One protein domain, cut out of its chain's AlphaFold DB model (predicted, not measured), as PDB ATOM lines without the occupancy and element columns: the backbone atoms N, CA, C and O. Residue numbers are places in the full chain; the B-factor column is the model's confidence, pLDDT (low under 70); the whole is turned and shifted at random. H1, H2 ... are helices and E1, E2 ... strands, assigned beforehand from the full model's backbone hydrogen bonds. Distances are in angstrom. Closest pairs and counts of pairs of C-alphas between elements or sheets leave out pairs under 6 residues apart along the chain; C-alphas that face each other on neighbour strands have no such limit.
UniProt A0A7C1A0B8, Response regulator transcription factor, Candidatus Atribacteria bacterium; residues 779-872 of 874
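AT A GLANCE: This is residues 779 to 872 of the 874 residues of the protein "Response regulator transcription factor" of Candidatus Atribacteria bacterium (UniProt A0A7C1A0B8). A twisted sheet of four strands has a run of short helices passing over one face: H3 covers E3 and E4, H2 grazes the sheet, and H1 and H4 sit near opposite ends of the strands. The 94 printed residues hold E1 E2 H1 H2 H3 H4 E3 E4 in chain order, class mixed, helices and strands. The sheet, order E1 E2 E3 E4, is mixed. The whole is compact, radius of gyration of the C-alphas 13.9 A, and flat, spanning 37 by 36 by 19 A.

HOW THE PARTS SIT: E2, residues 790 to 797, and E3, residues 848 to 855, are parallel inner strands, with N 793 and O 850 2.8 A apart. E1, residues 780 to 785, forms an antiparallel hairpin with E2, N 784 and O 792 being 2.9 A apart. E4, residues 869 to 871, forms one with E3, N 851 and O 869 being 2.8 A apart. H3, residues 830 to 837, lies over E3 and E4 at a height over the sheet of 9.6 A; C-alphas Leu 832 and Trp 871 are its closest to E4, 6.5 A. H2, residues 819 to 824, only grazes the sheet and touches H3 only at the corner, C-alphas Arg 822 and Tyr 830 being closest, 5.4 A. H1, residues 801 to 806, touches H2 at a steep tilt of 48 degrees, opposite ways; C-alphas Leu 804 and Tyr 820 are closest, 4.7 A. H4, residues 839 to 845, is close to H3 but not clearly touching, C-alphas Leu 835 and Leu 842 being closest, 7.2 A. E2, the four helices and E3 form a strand-helix-strand unit, parallel neighbour strands with helices between. Every O i to N i+4 pair is within hydrogen-bond range in H2 and H3, 1 of 2 in H1, and 1 of 3 in H4, which has 2 of 4 O i to N i+3 pairs.

IN THESE COORDINATES: E1 begins at C-alpha 780 (-4.926, 37.089, 228.741) and E4 ends at C-alpha 871 (-10.176, 20.123, 218.325). E3 is 23.6 A long, E2 23.1 A, E1 16.6 A.

THE WHOLE: The printed part has no cut. The links H1 to H2 and E3 to E4 are long; pLDDT is under 70 at residues 811 to 815 and 857 to 862.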
ATOM      1  N   GLU A 779      -8.722  38.781 229.523       87.94
ATOM      2  CA  GLU A 779      -7.567  39.571 229.962       87.94
ATOM      3  C   GLU A 779      -6.248  39.058 229.408       87.94
ATOM      4  O   GLU A 779      -5.311  39.835 229.252       87.94
ATOM      5  N   LYS A 780      -6.150  37.742 229.194       87.44
ATOM      6  CA  LYS A 780      -4.926  37.089 228.741       87.44
ATOM      7  C   LYS A 780      -5.233  35.783 228.033       87.44
ATOM      8  O   LYS A 780      -6.068  34.998 228.483       87.44
ATOM      9  N   ILE A 781      -4.475  35.502 226.979       89.81
ATOM     10  CA  ILE A 781      -4.454  34.203 226.307       89.81
ATOM     11  C   ILE A 781      -3.064  33.601 226.499       89.81
ATOM     12  O   ILE A 781      -2.059  34.217 226.159       89.81
ATOM     13  N   ASN A 782      -2.985  32.403 227.074       89.00
ATOM     14  CA  ASN A 782      -1.735  31.654 227.185       89.00
ATOM     15  C   ASN A 782      -1.774  30.437 226.265       89.00
ATOM     16  O   ASN A 782      -2.713  29.644 226.346       89.00
ATOM     17  N   VAL A 783      -0.738  30.257 225.450       88.75
ATOM     18  CA  VAL A 783      -0.611  29.113 224.545       88.75
ATOM     19  C   VAL A 783       0.590  28.277 224.939       88.75
ATOM     20  O   VAL A 783       1.721  28.753 224.981       88.75
ATOM     21  N   GLN A 784       0.341  27.003 225.226       87.12
ATOM     22  CA  GLN A 784       1.369  26.047 225.615       87.12
ATOM     23  C   GLN A 784       1.466  24.933 224.583       87.12
ATOM     24  O   GLN A 784       0.485  24.249 224.297       87.12
ATOM     25  N   TYR A 785       2.668  24.712 224.061       84.25
ATOM     26  CA  TYR A 785       2.968  23.511 223.293       84.25
ATOM     27  C   TYR A 785       3.034  22.297 224.227       84.25
ATOM     28  O   TYR A 785       3.737  22.327 225.238       84.25
ATOM     29  N   ILE A 786       2.308  21.234 223.882       83.38
ATOM     30  CA  ILE A 786       2.286  19.980 224.640       83.38
ATOM     31  C   ILE A 786       3.323  19.028 224.032       83.38
ATOM     32  O   ILE A 786       4.437  18.904 224.533       83.38
ATOM     33  N   GLU A 787       2.969  18.378 222.921       78.00
ATOM     34  CA  GLU A 787       3.838  17.527 222.109       78.00
ATOM     35  C   GLU A 787       3.182  17.235 220.754       78.00
ATOM     36  O   GLU A 787       1.979  17.428 220.581       78.00
ATOM     37  N   SER A 788       3.947  16.717 219.790       81.94
ATOM     38  CA  SER A 788       3.420  16.212 218.512       81.94
ATOM     39  C   SER A 788       2.452  17.174 217.805       81.94
ATOM     40  O   SER A 788       1.377  16.750 217.376       81.94
ATOM     41  N   ARG A 789       2.821  18.461 217.700       87.69
ATOM     42  CA  ARG A 789       1.983  19.515 217.086       87.69
ATOM     43  C   ARG A 789       0.652  19.760 217.817       87.69
ATOM     44  O   ARG A 789      -0.351  20.104 217.193       87.69
ATOM     45  N   SER A 790       0.643  19.552 219.133       91.12
ATOM     46  CA  SER A 790      -0.530  19.745 219.991       91.12
ATOM     47  C   SER A 790      -0.353  20.941 220.923       91.12
ATOM     48  O   SER A 790       0.740  21.147 221.455       91.12
ATOM     49  N   PHE A 791      -1.432  21.686 221.161       92.69
ATOM     50  CA  PHE A 791      -1.413  22.937 221.921       92.69
ATOM     51  C   PHE A 791      -2.526  22.996 222.975       92.69
ATOM     52  O   PHE A 791      -3.598  22.421 222.796       92.69
ATOM     53  N   CYS A 792      -2.280  23.721 224.066       94.56
ATOM     54  CA  CYS A 792      -3.282  24.103 225.055       94.56
ATOM     55  C   CYS A 792      -3.419  25.629 225.084       94.56
ATOM     56  O   CYS A 792      -2.443  26.327 225.362       94.56
ATOM     57  N   PHE A 793      -4.622  26.129 224.818       95.06
ATOM     58  CA  PHE A 793      -5.002  27.533 224.898       95.06
ATOM     59  C   PHE A 793      -5.739  27.748 226.215       95.06
ATOM     60  O   PHE A 793      -6.765  27.129 226.473       95.06
ATOM     61  N   THR A 794      -5.213  28.613 227.073       94.06
ATOM     62  CA  THR A 794      -5.866  29.000 228.326       94.06
ATOM     63  C   THR A 794      -6.273  30.461 228.246       94.06
ATOM     64  O   THR A 794      -5.412  31.337 228.176       94.06
ATOM     65  N   LEU A 795      -7.578  30.701 228.264       94.25
ATOM     66  CA  LEU A 795      -8.196  32.017 228.337       94.25
ATOM     67  C   LEU A 795      -8.347  32.403 229.808       94.25
ATOM     68  O   LEU A 795      -8.927  31.644 230.583       94.25
ATOM     69  N   TYR A 796      -7.829  33.565 230.190       92.44
ATOM     70  CA  TYR A 796      -8.002  34.128 231.525       92.44
ATOM     71  C   TYR A 796      -9.060  35.221 231.477       92.44
ATOM     72  O   TYR A 796      -8.998  36.114 230.627       92.44
ATOM     73  N   THR A 797     -10.037  35.124 232.371       91.50
ATOM     74  CA  THR A 797     -11.154  36.060 232.461       91.50
ATOM     75  C   THR A 797     -11.251  36.664 233.862       91.50
ATOM     76  O   THR A 797     -11.162  35.928 234.850       91.50
ATOM     77  N   PRO A 798     -11.492  37.982 233.984       89.56
ATOM     78  CA  PRO A 798     -11.760  38.618 235.273       89.56
ATOM     79  C   PRO A 798     -13.179  38.353 235.779       89.56
ATOM     80  O   PRO A 798     -13.537  38.761 236.883       89.56
ATOM     81  N   HIS A 799     -14.023  37.726 234.961       90.31
ATOM     82  CA  HIS A 799     -15.435  37.563 235.247       90.31
ATOM     83  C   HIS A 799     -15.754  36.165 235.767       90.31
ATOM     84  O   HIS A 799     -15.302  35.150 235.240       90.31
ATOM     85  N   GLU A 800     -16.629  36.103 236.765       89.25
ATOM     86  CA  GLU A 800     -17.181  34.837 237.230       89.25
ATOM     87  C   GLU A 800     -18.119  34.208 236.189       89.25
ATOM     88  O   GLU A 800     -18.763  34.895 235.388       89.25
ATOM     89  N   LYS A 801     -18.289  32.883 236.266       89.75
ATOM     90  CA  LYS A 801     -19.156  32.110 235.363       89.75
ATOM     91  C   LYS A 801     -20.558  32.712 235.201       89.75
ATOM     92  O   LYS A 801     -21.046  32.846 234.083       89.75
ATOM     93  N   GLY A 802     -21.183  33.124 236.306       89.75
ATOM     94  CA  GLY A 802     -22.536  33.682 236.291       89.75
ATOM     95  C   GLY A 802     -22.650  35.018 235.549       89.75
ATOM     96  O   GLY A 802     -23.722  35.337 235.037       89.75
ATOM     97  N   TYR A 803     -21.569  35.800 235.454       92.06
ATOM     98  CA  TYR A 803     -21.532  36.990 234.603       92.06
ATOM     99  C   TYR A 803     -21.499  36.587 233.126       92.06
ATOM    100  O   TYR A 803     -22.289  37.107 232.333       92.06
ATOM    101  N   LEU A 804     -20.640  35.627 232.771       92.44
ATOM    102  CA  LEU A 804     -20.452  35.163 231.395       92.44
ATOM    103  C   LEU A 804     -21.712  34.504 230.812       92.44
ATOM    104  O   LEU A 804     -22.021  34.706 229.643       92.44
ATOM    105  N   GLU A 805     -22.463  33.758 231.625       91.88
ATOM    106  CA  GLU A 805     -23.728  33.120 231.221       91.88
ATOM    107  C   GLU A 805     -24.876  34.133 231.034       91.88
ATOM    108  O   GLU A 805     -25.820  33.877 230.289       91.88
ATOM    109  N   LYS A 806     -24.819  35.297 231.698       91.25
ATOM    110  CA  LYS A 806     -25.868  36.333 231.621       91.25
ATOM    111  C   LYS A 806     -25.661  37.326 230.484       91.25
ATOM    112  O   LYS A 806     -26.635  37.863 229.957       91.25
ATOM    113  N   HIS A 807     -24.411  37.627 230.148       88.88
ATOM    114  CA  HIS A 807     -24.092  38.672 229.183       88.88
ATOM    115  C   HIS A 807     -24.026  38.097 227.778       88.88
ATOM    116  O   HIS A 807     -23.218  37.220 227.484       88.88
ATOM    117  N   LYS A 808     -24.882  38.631 226.913       84.44
ATOM    118  CA  LYS A 808     -25.002  38.202 225.529       84.44
ATOM    119  C   LYS A 808     -24.227  39.097 224.568       84.44
ATOM    120  O   LYS A 808     -24.067  40.302 224.803       84.44
ATOM    121  N   ILE A 809     -23.774  38.484 223.483       80.81
ATOM    122  CA  ILE A 809     -23.121  39.104 222.341       80.81
ATOM    123  C   ILE A 809     -24.044  38.957 221.134       80.81
ATOM    124  O   ILE A 809     -24.579  37.884 220.858       80.81
ATOM    125  N   PHE A 810     -24.187  40.055 220.401       71.31
ATOM    126  CA  PHE A 810     -24.795  40.068 219.082       71.31
ATOM    127  C   PHE A 810     -23.686  40.105 218.026       71.31
ATOM    128  O   PHE A 810     -22.826  40.985 218.074       71.31
ATOM    129  N   GLU A 811     -23.714  39.168 217.080       65.56
ATOM    130  CA  GLU A 811     -22.804  39.119 215.933       65.56
ATOM    131  C   GLU A 811     -23.613  39.028 214.635       65.56
ATOM    132  O   GLU A 811     -24.676  38.405 214.576       65.56
ATOM    133  N   VAL A 812     -23.107  39.657 213.573       56.25
ATOM    134  CA  VAL A 812     -23.786  39.727 212.275       56.25
ATOM    135  C   VAL A 812     -24.055  38.319 211.728       56.25
ATOM    136  O   VAL A 812     -23.135  37.537 211.496       56.25
ATOM    137  N   GLY A 813     -25.334  38.004 211.497       54.06
ATOM    138  CA  GLY A 813     -25.768  36.746 210.880       54.06
ATOM    139  C   GLY A 813     -25.801  35.525 211.807       54.06
ATOM    140  O   GLY A 813     -26.067  34.427 211.320       54.06
ATOM    141  N   LYS A 814     -25.568  35.691 213.116       63.34
ATOM    142  CA  LYS A 814     -25.632  34.609 214.114       63.34
ATOM    143  C   LYS A 814     -26.767  34.833 215.114       63.34
ATOM    144  O   LYS A 814     -27.269  35.945 215.267       63.34
ATOM    145  N   GLU A 815     -27.194  33.750 215.761       66.38
ATOM    146  CA  GLU A 815     -28.087  33.838 216.918       66.38
ATOM    147  C   GLU A 815     -27.373  34.535 218.082       66.38
ATOM    148  O   GLU A 815     -26.145  34.582 218.143       66.38
ATOM    149  N   GLU A 816     -28.151  35.104 218.997       74.12
ATOM    150  CA  GLU A 816     -27.620  35.751 220.191       74.12
ATOM    151  C   GLU A 816     -26.952  34.696 221.098       74.12
ATOM    152  O   GLU A 816     -27.611  33.761 221.561       74.12
ATOM    153  N   GLU A 817     -25.649  34.834 221.352       85.38
ATOM    154  CA  GLU A 817     -24.844  33.878 222.131       85.38
ATOM    155  C   GLU A 817     -24.370  34.518 223.441       85.38
ATOM    156  O   GLU A 817     -24.171  35.732 223.517       85.38
ATOM    157  N   THR A 818     -24.182  33.725 224.498       90.69
ATOM    158  CA  THR A 818     -23.595  34.236 225.751       90.69
ATOM    159  C   THR A 818     -22.070  34.360 225.632       90.69
ATOM    160  O   THR A 818     -21.445  33.701 224.796       90.69
ATOM    161  N   LEU A 819     -21.436  35.177 226.484       91.31
ATOM    162  CA  LEU A 819     -19.971  35.202 226.593       91.31
ATOM    163  C   LEU A 819     -19.422  33.819 226.961       91.31
ATOM    164  O   LEU A 819     -18.405  33.398 226.418       91.31
ATOM    165  N   TYR A 820     -20.110  33.100 227.853       92.62
ATOM    166  CA  TYR A 820     -19.729  31.740 228.228       92.62
ATOM    167  C   TYR A 820     -19.715  30.816 227.005       92.62
ATOM    168  O   TYR A 820     -18.721  30.123 226.769       92.62
ATOM    169  N   ASP A 821     -20.771  30.877 226.188       90.75
ATOM    170  CA  ASP A 821     -20.886  30.050 224.989       90.75
ATOM    171  C   ASP A 821     -19.729  30.319 224.021       90.75
ATOM    172  O   ASP A 821     -19.098  29.409 223.479       90.75
ATOM    173  N   ARG A 822     -19.413  31.604 223.851       89.50
ATOM    174  CA  ARG A 822     -18.391  32.075 222.923       89.50
ATOM    175  C   ARG A 822     -16.978  31.687 223.341       89.50
ATOM    176  O   ARG A 822     -16.130  31.483 222.473       89.50
ATOM    177  N   LEU A 823     -16.709  31.587 224.639       92.06
ATOM    178  CA  LEU A 823     -15.369  31.304 225.149       92.06
ATOM    179  C   LEU A 823     -15.108  29.805 225.324       92.06
ATOM    180  O   LEU A 823     -13.999  29.361 225.027       92.06
ATOM    181  N   ILE A 824     -16.091  29.019 225.781       92.31
ATOM    182  CA  ILE A 824     -15.823  27.638 226.221       92.31
ATOM    183  C   ILE A 824     -16.947  26.617 225.953       92.31
ATOM    184  O   ILE A 824     -16.800  25.458 226.332       92.31
ATOM    185  N   ASP A 825     -18.052  26.973 225.289       86.94
ATOM    186  CA  ASP A 825     -19.106  25.991 224.969       86.94
ATOM    187  C   ASP A 825     -18.878  25.309 223.617       86.94
ATOM    188  O   ASP A 825     -19.030  25.936 222.570       86.94
ATOM    189  N   GLY A 826     -18.559  24.012 223.649       79.12
ATOM    190  CA  GLY A 826     -18.479  23.083 222.510       79.12
ATOM    191  C   GLY A 826     -18.388  23.725 221.118       79.12
ATOM    192  O   GLY A 826     -17.404  24.375 220.775       79.12
ATOM    193  N   ASN A 827     -19.433  23.558 220.304       73.56
ATOM    194  CA  ASN A 827     -19.476  24.031 218.910       73.56
ATOM    195  C   ASN A 827     -19.625  25.567 218.764       73.56
ATOM    196  O   ASN A 827     -19.643  26.091 217.643       73.56
ATOM    197  N   ARG A 828     -19.785  26.300 219.873       83.06
ATOM    198  CA  ARG A 828     -19.941  27.764 219.907       83.06
ATOM    199  C   ARG A 828     -18.654  28.506 220.263       83.06
ATOM    200  O   ARG A 828     -18.515  29.678 219.895       83.06
ATOM    201  N   CYS A 829     -17.700  27.801 220.869       89.69
ATOM    202  CA  CYS A 829     -16.384  28.312 221.208       89.69
ATOM    203  C   CYS A 829     -15.711  28.947 219.984       89.69
ATOM    204  O   CYS A 829     -15.586  28.344 218.915       89.69
ATOM    205  N   TYR A 830     -15.276  30.191 220.154       88.69
ATOM    206  CA  TYR A 830     -14.729  31.018 219.094       88.69
ATOM    207  C   TYR A 830     -13.463  30.420 218.477       88.69
ATOM    208  O   TYR A 830     -13.411  30.229 217.268       88.69
ATOM    209  N   ILE A 831     -12.500  30.011 219.308       91.69
ATOM    210  CA  ILE A 831     -11.248  29.396 218.843       91.69
ATOM    211  C   ILE A 831     -11.524  28.087 218.086       91.69
ATOM    212  O   ILE A 831     -10.898  27.827 217.061       91.69
ATOM    213  N   LEU A 832     -12.485  27.272 218.545       91.44
ATOM    214  CA  LEU A 832     -12.871  26.052 217.828       91.44
ATOM    215  C   LEU A 832     -13.467  26.358 216.453       91.44
ATOM    216  O   LEU A 832     -13.168  25.648 215.497       91.44
ATOM    217  N   ARG A 833     -14.283  27.410 216.338       88.56
ATOM    218  CA  ARG A 833     -14.836  27.841 215.047       88.56
ATOM    219  C   ARG A 833     -13.726  28.242 214.078       88.56
ATOM    220  O   ARG A 833     -13.745  27.751 212.956       88.56
ATOM    221  N   GLU A 834     -12.739  29.019 214.520       90.81
ATOM    222  CA  GLU A 834     -11.588  29.391 213.680       90.81
ATOM    223  C   GLU A 834     -10.774  28.159 213.231       90.81
ATOM    224  O   GLU A 834     -10.412  28.036 212.058       90.81
ATOM    225  N   LEU A 835     -10.562  27.180 214.123       91.31
ATOM    226  CA  LEU A 835      -9.906  25.911 213.772       91.31
ATOM    227  C   LEU A 835     -10.702  25.097 212.743       91.31
ATOM    228  O   LEU A 835     -10.111  24.521 211.830       91.31
ATOM    229  N   ILE A 836     -12.030  25.045 212.877       89.38
ATOM    230  CA  ILE A 836     -12.922  24.339 211.946       89.38
ATOM    231  C   ILE A 836     -12.957  25.050 210.589       89.38
ATOM    232  O   ILE A 836     -12.906  24.391 209.551       89.38
ATOM    233  N   GLU A 837     -13.007  26.385 210.563       84.69
ATOM    234  CA  GLU A 837     -12.967  27.151 209.313       84.69
ATOM    235  C   GLU A 837     -11.643  26.943 208.557       84.69
ATOM    236  O   GLU A 837     -11.653  26.817 207.331       84.69
ATOM    237  N   GLY A 838     -10.518  26.826 209.273       86.12
ATOM    238  CA  GLY A 838      -9.195  26.559 208.700       86.12
ATOM    239  C   GLY A 838      -8.812  25.078 208.557       86.12
ATOM    240  O   GLY A 838      -7.707  24.786 208.086       86.12
ATOM    241  N   GLU A 839      -9.681  24.134 208.940       89.44
ATOM    242  CA  GLU A 839      -9.334  22.717 209.173       89.44
ATOM    243  C   GLU A 839      -8.589  22.073 208.001       89.44
ATOM    244  O   GLU A 839      -7.624  21.333 208.208       89.44
ATOM    245  N   ARG A 840      -9.013  22.375 206.763       90.06
ATOM    246  CA  ARG A 840      -8.440  21.806 205.533       90.06
ATOM    247  C   ARG A 840      -6.914  21.908 205.501       90.06
ATOM    248  O   ARG A 840      -6.277  20.955 205.060       90.06
ATOM    249  N   TYR A 841      -6.367  23.029 205.966       92.00
ATOM    250  CA  TYR A 841      -4.939  23.333 205.907       92.00
ATOM    251  C   TYR A 841      -4.277  23.307 207.284       92.00
ATOM    252  O   TYR A 841      -3.158  22.813 207.413       92.00
ATOM    253  N   LEU A 842      -4.974  23.755 208.335       92.50
ATOM    254  CA  LEU A 842      -4.431  23.769 209.695       92.50
ATOM    255  C   LEU A 842      -4.069  22.374 210.190       92.50
ATOM    256  O   LEU A 842      -3.069  22.239 210.885       92.50
ATOM    257  N   LYS A 843      -4.799  21.328 209.782       91.50
ATOM    258  CA  LYS A 843      -4.487  19.936 210.157       91.50
ATOM    259  C   LYS A 843      -3.091  19.469 209.720       91.50
ATOM    260  O   LYS A 843      -2.566  18.506 210.277       91.50
ATOM    261  N   ASN A 844      -2.484  20.136 208.733       87.25
ATOM    262  CA  ASN A 844      -1.117  19.843 208.304       87.25
ATOM    263  C   ASN A 844      -0.110  20.277 209.383       87.25
ATOM    264  O   ASN A 844       0.915  19.621 209.591       87.25
ATOM    265  N   PHE A 845      -0.420  21.359 210.101       91.25
ATOM    266  CA  PHE A 845       0.451  21.990 211.091       91.25
ATOM    267  C   PHE A 845       0.059  21.670 212.528       91.25
ATOM    268  O   PHE A 845       0.940  21.476 213.352       91.25
ATOM    269  N   ILE A 846      -1.231  21.586 212.833       93.06
ATOM    270  CA  ILE A 846      -1.780  21.425 214.176       93.06
ATOM    271  C   ILE A 846      -2.568  20.122 214.221       93.06
ATOM    272  O   ILE A 846      -3.479  19.899 213.428       93.06
ATOM    273  N   LYS A 847      -2.220  19.255 215.170       92.12
ATOM    274  CA  LYS A 847      -2.867  17.950 215.340       92.12
ATOM    275  C   LYS A 847      -3.993  17.984 216.367       92.12
ATOM    276  O   LYS A 847      -4.994  17.293 216.203       92.12
ATOM    277  N   TYR A 848      -3.781  18.711 217.461       94.12
ATOM    278  CA  TYR A 848      -4.717  18.768 218.576       94.12
ATOM    279  C   TYR A 848      -4.643  20.119 219.276       94.12
ATOM    280  O   TYR A 848      -3.554  20.644 219.515       94.12
ATOM    281  N   VAL A 849      -5.798  20.650 219.652       95.25
ATOM    282  CA  VAL A 849      -5.921  21.852 220.468       95.25
ATOM    283  C   VAL A 849      -6.879  21.575 221.616       95.25
ATOM    284  O   VAL A 849      -7.979  21.083 221.394       95.25
ATOM    285  N   GLU A 850      -6.473  21.900 222.838       95.25
ATOM    286  CA  GLU A 850      -7.347  21.963 224.013       95.25
ATOM    287  C   GLU A 850      -7.525  23.418 224.434       95.25
ATOM    288  O   GLU A 850      -6.544  24.152 224.520       95.25
ATOM    289  N   ILE A 851      -8.756  23.835 224.711       95.69
ATOM    290  CA  ILE A 851      -9.091  25.195 225.134       95.69
ATOM    291  C   ILE A 851      -9.672  25.136 226.541       95.69
ATOM    292  O   ILE A 851     -10.541  24.313 226.837       95.69
ATOM    293  N   LYS A 852      -9.176  26.019 227.405       95.06
ATOM    294  CA  LYS A 852      -9.560  26.164 228.809       95.06
ATOM    295  C   LYS A 852      -9.925  27.607 229.104       95.06
ATOM    296  O   LYS A 852      -9.324  28.517 228.541       95.06
ATOM    297  N   LEU A 853     -10.839  27.801 230.046       94.56
ATOM    298  CA  LEU A 853     -11.178  29.105 230.602       94.56
ATOM    299  C   LEU A 853     -10.862  29.093 232.104       94.56
ATOM    300  O   LEU A 853     -11.239  28.149 232.798       94.56
ATOM    301  N   LYS A 854     -10.150  30.104 232.604       92.81
ATOM    302  CA  LYS A 854      -9.734  30.232 234.010       92.81
ATOM    303  C   LYS A 854     -10.028  31.627 234.559       92.81
ATOM    304  O   LYS A 854      -9.952  32.602 233.818       92.81
ATOM    305  N   SER A 855     -10.311  31.713 235.860       87.81
ATOM    306  CA  SER A 855     -10.417  33.001 236.562       87.81
ATOM    307  C   SER A 855      -9.054  33.693 236.695       87.81
ATOM    308  O   SER A 855      -8.053  33.040 237.001       87.81
ATOM    309  N   SER A 856      -9.029  35.015 236.524       83.00
ATOM    310  CA  SER A 856      -7.877  35.878 236.816       83.00
ATOM    311  C   SER A 856      -7.781  36.310 238.289       83.00
ATOM    312  O   SER A 856      -6.782  36.914 238.677       83.00
ATOM    313  N   SER A 857      -8.798  36.051 239.123       69.38
ATOM    314  CA  SER A 857      -8.848  36.563 240.502       69.38
ATOM    315  C   SER A 857      -7.718  36.021 241.398       69.38
ATOM    316  O   SER A 857      -7.392  34.832 241.387       69.38
ATOM    317  N   THR A 858      -7.138  36.909 242.215       51.75
ATOM    318  CA  THR A 858      -5.946  36.661 243.053       51.75
ATOM    319  C   THR A 858      -6.127  35.591 244.128       51.75
ATOM    320  O   THR A 858      -5.137  35.021 244.581       51.75
ATOM    321  N   ASP A 859      -7.366  35.277 244.505       51.19
ATOM    322  CA  ASP A 859      -7.662  34.304 245.563       51.19
ATOM    323  C   ASP A 859      -7.734  32.854 245.047       51.19
ATOM    324  O   ASP A 859      -7.823  31.914 245.839       51.19
ATOM    325  N   SER A 860      -7.676  32.637 243.726       48.47
ATOM    326  CA  SER A 860      -7.782  31.300 243.133       48.47
ATOM    327  C   SER A 860      -7.233  31.230 241.701       48.47
ATOM    328  O   SER A 860      -7.981  30.911 240.774       48.47
ATOM    329  N   THR A 861      -5.938  31.476 241.488       48.88
ATOM    330  CA  THR A 861      -5.290  31.473 240.151       48.88
ATOM    331  C   THR A 861      -5.341  30.140 239.370       48.88
ATOM    332  O   THR A 861      -4.645  29.982 238.374       48.88
ATOM    333  N   ASP A 862      -6.182  29.178 239.759       57.53
ATOM    334  CA  ASP A 862      -6.330  27.873 239.108       57.53
ATOM    335  C   ASP A 862      -7.770  27.356 238.958       57.53
ATOM    336  O   ASP A 862      -7.957  26.217 238.525       57.53
ATOM    337  N   LEU A 863      -8.803  28.154 239.258       75.25
ATOM    338  CA  LEU A 863     -10.182  27.671 239.132       75.25
ATOM    339  C   LEU A 863     -10.625  27.669 237.657       75.25
ATOM    340  O   LEU A 863     -10.870  28.721 237.060       75.25
ATOM    341  N   GLU A 864     -10.681  26.475 237.057       82.56
ATOM    342  CA  GLU A 864     -11.210  26.263 235.704       82.56
ATOM    343  C   GLU A 864     -12.721  26.573 235.673       82.56
ATOM    344  O   GLU A 864     -13.500  26.075 236.490       82.56
ATOM    345  N   ILE A 865     -13.139  27.411 234.723       88.56
ATOM    346  CA  ILE A 865     -14.532  27.798 234.493       88.56
ATOM    347  C   ILE A 865     -15.078  26.966 233.333       88.56
ATOM    348  O   ILE A 865     -14.704  27.157 232.178       88.56
ATOM    349  N   GLY A 866     -16.019  26.071 233.634       86.88
ATOM    350  CA  GLY A 866     -16.604  25.184 232.626       86.88
ATOM    351  C   GLY A 866     -15.730  23.967 232.316       86.88
ATOM    352  O   GLY A 866     -14.736  23.703 232.987       86.88
ATOM    353  N   LYS A 867     -16.144  23.171 231.325       89.56
ATOM    354  CA  LYS A 867     -15.369  22.009 230.866       89.56
ATOM    355  C   LYS A 867     -14.457  22.431 229.714       89.56
ATOM    356  O   LYS A 867     -14.955  23.100 228.812       89.56
ATOM    357  N   PRO A 868     -13.182  22.005 229.691       91.56
ATOM    358  CA  PRO A 868     -12.326  22.206 228.531       91.56
ATOM    359  C   PRO A 868     -12.945  21.620 227.260       91.56
ATOM    360  O   PRO A 868     -13.592  20.568 227.300       91.56
ATOM    361  N   VAL A 869     -12.697  22.275 226.132       94.62
ATOM    362  CA  VAL A 869     -13.132  21.825 224.802       94.62
ATOM    363  C   VAL A 869     -11.920  21.532 223.925       94.62
ATOM    364  O   VAL A 869     -10.827  22.027 224.197       94.62
ATOM    365  N   SER A 870     -12.076  20.703 222.891       93.12
ATOM    366  CA  SER A 870     -10.942  20.278 222.065       93.12
ATOM    367  C   SER A 870     -11.239  20.207 220.572       93.12
ATOM    368  O   SER A 870     -12.376  19.977 220.164       93.12
ATOM    369  N   TRP A 871     -10.182  20.336 219.769       92.44
ATOM    370  CA  TRP A 871     -10.176  20.123 218.325       92.44
ATOM    371  C   TRP A 871      -9.068  19.126 217.930       92.44
ATOM    372  O   TRP A 871      -7.921  19.340 218.323       92.44
ATOM    373  N   PRO A 872      -9.368  18.059 217.164       85.56
ATOM    374  CA  PRO A 872     -10.722  17.581 216.880       85.56
ATOM    375  C   PRO A 872     -11.465  17.216 218.182       85.56
ATOM    376  O   PRO A 872     -10.844  16.958 219.221       85.56
TER     377      PRO A 872